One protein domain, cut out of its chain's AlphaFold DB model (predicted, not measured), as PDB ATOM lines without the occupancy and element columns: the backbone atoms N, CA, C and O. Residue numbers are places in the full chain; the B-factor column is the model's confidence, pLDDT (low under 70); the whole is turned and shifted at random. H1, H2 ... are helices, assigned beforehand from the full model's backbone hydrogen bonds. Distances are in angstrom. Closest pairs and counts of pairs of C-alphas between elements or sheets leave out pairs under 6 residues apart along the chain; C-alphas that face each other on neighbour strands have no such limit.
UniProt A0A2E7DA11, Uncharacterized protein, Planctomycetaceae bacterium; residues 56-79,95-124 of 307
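What this domain is: This is residues 56 to 79 and 95 to 124 of the 307 residues of an uncharacterized protein of Planctomycetaceae bacterium (UniProt A0A2E7DA11). Two long helices make a slanted T: the first residues of H2, the stem, meet the middle of H1, the crossbar, and the rest of H2 sticks out free. The printed part has 54 residues with two named helices, H1 then H2, and no named strand; its class is all helix. It is extended, with a radius of gyration of the C-alphas of 16.1 A, and flat, spanning 50 by 31 by 14 A.

How they stand to each other: Start with the longest helix, H2, residues 95 to 124, where residues 96 to 100 alone touch residues 66 to 73 of H1, residues 56 to 79. Look at the closest C-alphas, those of Thr 96 and His 70, 5.7 A apart. The helices run opposite ways at a steep tilt of 65 degrees. Residues 101 to 124 of H2 and 56 to 61 of H1 stand free. In H2 every O i to N i+4 pair is within hydrogen-bond range; in H1, 18 of 20 are.

Where its parts are: Find C-alpha 95 at (189.785, 169.446, 192.645); from there H2 runs 42.5 A to C-alpha 124 at (183.967, 192.600, 157.516). H1 begins at C-alpha 56, (193.332, 193.655, 196.862), and runs 35.1 A to C-alpha 79.

The domain as a whole: The C-alphas of Lys 78 and Phe 124 are the two farthest apart, at 50.1 A. Residues 80 to 94, the link across the cut, are not printed; C-alphas 79 and 95 are 17.0 A apart. The model's pLDDT is under 70 at residues 122 to 124.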
ATOM      1  N   ILE A  56     193.732 193.999 195.493       95.50
ATOM      2  CA  ILE A  56     193.332 193.655 196.862       95.50
ATOM      3  C   ILE A  56     191.894 193.130 196.877       95.50
ATOM      4  O   ILE A  56     191.634 192.075 197.457       95.50
ATOM      5  N   LEU A  57     190.973 193.812 196.190       94.75
ATOM      6  CA  LEU A  57     189.587 193.365 196.073       94.75
ATOM      7  C   LEU A  57     189.488 191.983 195.416       94.75
ATOM      8  O   LEU A  57     188.787 191.115 195.931       94.75
ATOM      9  N   PHE A  58     190.228 191.746 194.328       93.06
ATOM     10  CA  PHE A  58     190.277 190.440 193.669       93.06
ATOM     11  C   PHE A  58     190.743 189.330 194.620       93.06
ATOM     12  O   PHE A  58     190.111 188.276 194.680       93.06
ATOM     13  N   LEU A  59     191.801 189.569 195.402       94.75
ATOM     14  CA  LEU A  59     192.310 188.595 196.372       94.75
ATOM     15  C   LEU A  59     191.292 188.299 197.480       94.75
ATOM     16  O   LEU A  59     191.093 187.134 197.821       94.75
ATOM     17  N   ILE A  60     190.612 189.326 198.001       96.44
ATOM     18  CA  ILE A  60     189.552 189.165 199.010       96.44
ATOM     19  C   ILE A  60     188.394 188.339 198.439       96.44
ATOM     20  O   ILE A  60     187.960 187.367 199.061       96.44
ATOM     21  N   CYS A  61     187.922 188.680 197.239       95.00
ATOM     22  CA  CYS A  61     186.854 187.941 196.572       95.00
ATOM     23  C   CYS A  61     187.257 186.488 196.291       95.00
ATOM     24  O   CYS A  61     186.453 185.589 196.520       95.00
ATOM     25  N   MET A  62     188.493 186.235 195.853       92.19
ATOM     26  CA  MET A  62     188.994 184.881 195.596       92.19
ATOM     27  C   MET A  62     189.086 184.052 196.886       92.19
ATOM     28  O   MET A  62     188.668 182.892 196.909       92.19
ATOM     29  N   ALA A  63     189.582 184.656 197.970       93.38
ATOM     30  CA  ALA A  63     189.680 184.015 199.280       93.38
ATOM     31  C   ALA A  63     188.303 183.655 199.859       93.38
ATOM     32  O   ALA A  63     188.172 182.622 200.510       93.38
ATOM     33  N   ALA A  64     187.274 184.466 199.590       94.06
ATOM     34  CA  ALA A  64     185.894 184.162 199.963       94.06
ATOM     35  C   ALA A  64     185.235 183.132 199.025       94.06
ATOM     36  O   ALA A  64     184.502 182.256 199.480       94.06
ATOM     37  N   PHE A  65     185.508 183.205 197.720       94.06
ATOM     38  CA  PHE A  65     184.899 182.342 196.707       94.06
ATOM     39  C   PHE A  65     185.322 180.876 196.853       94.06
ATOM     40  O   PHE A  65     184.468 179.992 196.837       94.06
ATOM     41  N   LEU A  66     186.619 180.601 197.024       93.69
ATOM     42  CA  LEU A  66     187.149 179.233 197.075       93.69
ATOM     43  C   LEU A  66     186.509 178.329 198.147       93.69
ATOM     44  O   LEU A  66     186.103 177.221 197.791       93.69
ATOM     45  N   PRO A  67     186.372 178.734 199.426       93.19
ATOM     46  CA  PRO A  67     185.750 177.884 200.441       93.19
ATOM     47  C   PRO A  67     184.246 177.703 200.203       93.19
ATOM     48  O   PRO A  67     183.735 176.595 200.369       93.19
ATOM     49  N   VAL A  68     183.544 178.751 199.759       93.31
ATOM     50  CA  VAL A  68     182.107 178.679 199.441       93.31
ATOM     51  C   VAL A  68     181.869 177.724 198.270       93.31
ATOM     52  O   VAL A  68     181.009 176.844 198.339       93.31
ATOM     53  N   PHE A  69     182.672 177.846 197.215       94.06
ATOM     54  CA  PHE A  69     182.591 176.989 196.040       94.06
ATOM     55  C   PHE A  69     182.993 175.544 196.359       94.06
ATOM     56  O   PHE A  69     182.323 174.614 195.912       94.06
ATOM     57  N   HIS A  70     184.015 175.340 197.201       92.75
ATOM     58  CA  HIS A  70     184.398 174.015 197.695       92.75
ATOM     59  C   HIS A  70     183.250 173.334 198.448       92.75
ATOM     60  O   HIS A  70     182.926 172.184 198.156       92.75
ATOM     61  N   GLY A  71     182.614 174.048 199.383       90.88
ATOM     62  CA  GLY A  71     181.478 173.534 200.147       90.88
ATOM     63  C   GLY A  71     180.288 173.181 199.253       90.88
ATOM     64  O   GLY A  71     179.700 172.113 199.410       90.88
ATOM     65  N   CYS A  72     179.983 174.029 198.268       91.75
ATOM     66  CA  CYS A  72     178.921 173.781 197.295       91.75
ATOM     67  C   CYS A  72     179.203 172.543 196.426       91.75
ATOM     68  O   CYS A  72     178.349 171.665 196.307       91.75
ATOM     69  N   LEU A  73     180.415 172.420 195.872       89.12
ATOM     70  CA  LEU A  73     180.806 171.264 195.058       89.12
ATOM     71  C   LEU A  73     180.871 169.969 195.875       89.12
ATOM     72  O   LEU A  73     180.457 168.923 195.381       89.12
ATOM     73  N   GLY A  74     181.334 170.039 197.124       86.38
ATOM     74  CA  GLY A  74     181.325 168.900 198.043       86.38
ATOM     75  C   GLY A  74     179.914 168.484 198.469       86.38
ATOM     76  O   GLY A  74     179.643 167.298 198.636       86.38
ATOM     77  N   TRP A  75     178.986 169.431 198.613       87.69
ATOM     78  CA  TRP A  75     177.567 169.123 198.816       87.69
ATOM     79  C   TRP A  75     176.953 168.463 197.574       87.69
ATOM     80  O   TRP A  75     176.292 167.431 197.679       87.69
ATOM     81  N   LEU A  76     177.240 169.004 196.388       85.38
ATOM     82  CA  LEU A  76     176.760 168.470 195.115       85.38
ATOM     83  C   LEU A  76     177.310 167.062 194.834       85.38
ATOM     84  O   LEU A  76     176.578 166.203 194.345       85.38
ATOM     85  N   SER A  77     178.579 166.801 195.162       83.19
ATOM     86  CA  SER A  77     179.177 165.476 194.980       83.19
ATOM     87  C   SER A  77     178.508 164.432 195.870       83.19
ATOM     88  O   SER A  77     178.236 163.335 195.395       83.19
ATOM     89  N   LYS A  78     178.165 164.786 197.117       80.56
ATOM     90  CA  LYS A  78     177.428 163.903 198.038       80.56
ATOM     91  C   LYS A  78     176.003 163.610 197.561       80.56
ATOM     92  O   LYS A  78     175.528 162.491 197.704       80.56
ATOM     93  N   LEU A  79     175.325 164.590 196.957       77.75
ATOM     94  CA  LEU A  79     174.009 164.369 196.342       77.75
ATOM     95  C   LEU A  79     174.062 163.414 195.142       77.75
ATOM     96  O   LEU A  79     173.087 162.710 194.886       77.75
ATOM     97  N   SER A  95     190.787 169.500 193.715       89.62
ATOM     98  CA  SER A  95     189.785 169.446 192.645       89.62
ATOM     99  C   SER A  95     189.011 170.758 192.518       89.62
ATOM    100  O   SER A  95     188.666 171.154 191.408       89.62
ATOM    101  N   THR A  96     188.799 171.477 193.625       92.31
ATOM    102  CA  THR A  96     188.155 172.802 193.599       92.31
ATOM    103  C   THR A  96     189.066 173.841 192.971       92.31
ATOM    104  O   THR A  96     188.634 174.551 192.074       92.31
ATOM    105  N   VAL A  97     190.335 173.897 193.383       91.62
ATOM    106  CA  VAL A  97     191.309 174.839 192.812       91.62
ATOM    107  C   VAL A  97     191.482 174.603 191.310       91.62
ATOM    108  O   VAL A  97     191.404 175.553 190.537       91.62
ATOM    109  N   LEU A  98     191.643 173.345 190.883       93.38
ATOM    110  CA  LEU A  98     191.764 172.998 189.463       93.38
ATOM    111  C   LEU A  98     190.503 173.352 188.671       93.38
ATOM    112  O   LEU A  98     190.607 173.914 187.585       93.38
ATOM    113  N   THR A  99     189.318 173.082 189.225       91.88
ATOM    114  CA  THR A  99     188.046 173.462 188.593       91.88
ATOM    115  C   THR A  99     187.924 174.981 188.464       91.88
ATOM    116  O   THR A  99     187.595 175.472 187.389       91.88
ATOM    117  N   THR A 100     188.249 175.742 189.513       92.75
ATOM    118  CA  THR A 100     188.230 177.213 189.486       92.75
ATOM    119  C   THR A 100     189.204 177.773 188.449       92.75
ATOM    120  O   THR A 100     188.828 178.654 187.678       92.75
ATOM    121  N   LEU A 101     190.430 177.242 188.378       92.69
ATOM    122  CA  LEU A 101     191.407 177.631 187.356       92.69
ATOM    123  C   LEU A 101     190.917 177.292 185.944       92.69
ATOM    124  O   LEU A 101     191.046 178.117 185.043       92.69
ATOM    125  N   GLY A 102     190.309 176.119 185.756       95.25
ATOM    126  CA  GLY A 102     189.716 175.714 184.482       95.25
ATOM    127  C   GLY A 102     188.578 176.638 184.042       95.25
ATOM    128  O   GLY A 102     188.553 177.070 182.893       95.25
ATOM    129  N   ILE A 103     187.680 177.011 184.959       93.31
ATOM    130  CA  ILE A 103     186.607 177.983 184.692       93.31
ATOM    131  C   ILE A 103     187.198 179.350 184.331       93.31
ATOM    132  O   ILE A 103     186.762 179.960 183.359       93.31
ATOM    133  N   GLY A 104     188.211 179.814 185.068       92.00
ATOM    134  CA  GLY A 104     188.905 181.067 184.767       92.00
ATOM    135  C   GLY A 104     189.552 181.059 183.379       92.00
ATOM    136  O   GLY A 104     189.412 182.027 182.632       92.00
ATOM    137  N   LEU A 105     190.192 179.949 183.000       92.88
ATOM    138  CA  LEU A 105     190.785 179.772 181.675       92.88
ATOM    139  C   LEU A 105     189.721 179.781 180.570       92.88
ATOM    140  O   LEU A 105     189.897 180.464 179.565       92.88
ATOM    141  N   LEU A 106     188.607 179.067 180.762       94.62
ATOM    142  CA  LEU A 106     187.489 179.053 179.811       94.62
ATOM    143  C   LEU A 106     186.851 180.436 179.665       94.62
ATOM    144  O   LEU A 106     186.533 180.850 178.552       94.62
ATOM    145  N   PHE A 107     186.704 181.168 180.768       93.56
ATOM    146  CA  PHE A 107     186.203 182.536 180.748       93.56
ATOM    147  C   PHE A 107     187.143 183.464 179.970       93.56
ATOM    148  O   PHE A 107     186.686 184.183 179.084       93.56
ATOM    149  N   ALA A 108     188.452 183.408 180.240       88.19
ATOM    150  CA  ALA A 108     189.455 184.192 179.520       88.19
ATOM    151  C   ALA A 108     189.505 183.843 178.022       88.19
ATOM    152  O   ALA A 108     189.578 184.733 177.178       88.19
ATOM    153  N   ALA A 109     189.410 182.557 177.675       91.25
ATOM    154  CA  ALA A 109     189.315 182.118 176.286       91.25
ATOM    155  C   ALA A 109     188.033 182.642 175.612       91.25
ATOM    156  O   ALA A 109     188.077 183.091 174.468       91.25
ATOM    157  N   GLY A 110     186.904 182.642 176.328       91.50
ATOM    158  CA  GLY A 110     185.633 183.181 175.848       91.50
ATOM    159  C   GLY A 110     185.682 184.689 175.591       91.50
ATOM    160  O   GLY A 110     185.280 185.140 174.519       91.50
ATOM    161  N   THR A 111     186.222 185.482 176.521       88.38
ATOM    162  CA  THR A 111     186.360 186.937 176.326       88.38
ATOM    163  C   THR A 111     187.344 187.269 175.205       88.38
ATOM    164  O   THR A 111     187.059 188.152 174.394       88.38
ATOM    165  N   ALA A 112     188.446 186.519 175.086       83.88
ATOM    166  CA  ALA A 112     189.381 186.642 173.969       83.88
ATOM    167  C   ALA A 112     188.712 186.318 172.622       83.88
ATOM    168  O   ALA A 112     188.898 187.050 171.650       83.88
ATOM    169  N   MET A 113     187.879 185.273 172.563       87.25
ATOM    170  CA  MET A 113     187.119 184.914 171.364       87.25
ATOM    171  C   MET A 113     186.102 185.996 170.977       87.25
ATOM    172  O   MET A 113     185.983 186.316 169.794       87.25
ATOM    173  N   VAL A 114     185.395 186.594 171.943       87.75
ATOM    174  CA  VAL A 114     184.471 187.717 171.686       87.75
ATOM    175  C   VAL A 114     185.229 188.928 171.149       87.75
ATOM    176  O   VAL A 114     184.792 189.523 170.167       87.75
ATOM    177  N   ALA A 115     186.383 189.264 171.732       74.62
ATOM    178  CA  ALA A 115     187.227 190.348 171.237       74.62
ATOM    179  C   ALA A 115     187.703 190.075 169.802       74.62
ATOM    180  O   ALA A 115     187.533 190.928 168.936       74.62
ATOM    181  N   ALA A 116     188.211 188.870 169.521       77.25
ATOM    182  CA  ALA A 116     188.618 188.468 168.176       77.25
ATOM    183  C   ALA A 116     187.446 188.530 167.185       77.25
ATOM    184  O   ALA A 116     187.587 189.082 166.100       77.25
ATOM    185  N   THR A 117     186.268 188.045 167.579       78.12
ATOM    186  CA  THR A 117     185.054 188.102 166.753       78.12
ATOM    187  C   THR A 117     184.644 189.541 166.484       78.12
ATOM    188  O   THR A 117     184.329 189.872 165.350       78.12
ATOM    189  N   HIS A 118     184.692 190.422 167.484       72.69
ATOM    190  CA  HIS A 118     184.393 191.838 167.303       72.69
ATOM    191  C   HIS A 118     185.378 192.502 166.333       72.69
ATOM    192  O   HIS A 118     184.945 193.240 165.454       72.69
ATOM    193  N   GLN A 119     186.679 192.206 166.447       72.06
ATOM    194  CA  GLN A 119     187.701 192.700 165.516       72.06
ATOM    195  C   GLN A 119     187.446 192.196 164.090       72.06
ATOM    196  O   GLN A 119     187.428 192.980 163.146       72.06
ATOM    197  N   VAL A 120     187.151 190.906 163.936       74.12
ATOM    198  CA  VAL A 120     186.841 190.279 162.645       74.12
ATOM    199  C   VAL A 120     185.552 190.844 162.042       74.12
ATOM    200  O   VAL A 120     185.512 191.170 160.859       74.12
ATOM    201  N   VAL A 121     184.505 191.023 162.849       73.88
ATOM    202  CA  VAL A 121     183.246 191.640 162.418       73.88
ATOM    203  C   VAL A 121     183.483 193.080 161.989       73.88
ATOM    204  O   VAL A 121     182.955 193.453 160.955       73.88
ATOM    205  N   TRP A 122     184.304 193.861 162.694       64.25
ATOM    206  CA  TRP A 122     184.689 195.213 162.269       64.25
ATOM    207  C   TRP A 122     185.417 195.227 160.920       64.25
ATOM    208  O   TRP A 122     185.154 196.090 160.083       64.25
ATOM    209  N   MET A 123     186.286 194.243 160.678       58.44
ATOM    210  CA  MET A 123     186.977 194.090 159.392       58.44
ATOM    211  C   MET A 123     186.014 193.751 158.248       58.44
ATOM    212  O   MET A 123     186.225 194.195 157.120       58.44
ATOM    213  N   PHE A 124     184.960 192.979 158.523       65.69
ATOM    214  CA  PHE A 124     183.967 192.600 157.516       65.69
ATOM    215  C   PHE A 124     182.833 193.615 157.352       65.69
ATOM    216  O   PHE A 124     182.305 193.753 156.251       65.69
TER     217      PHE A 124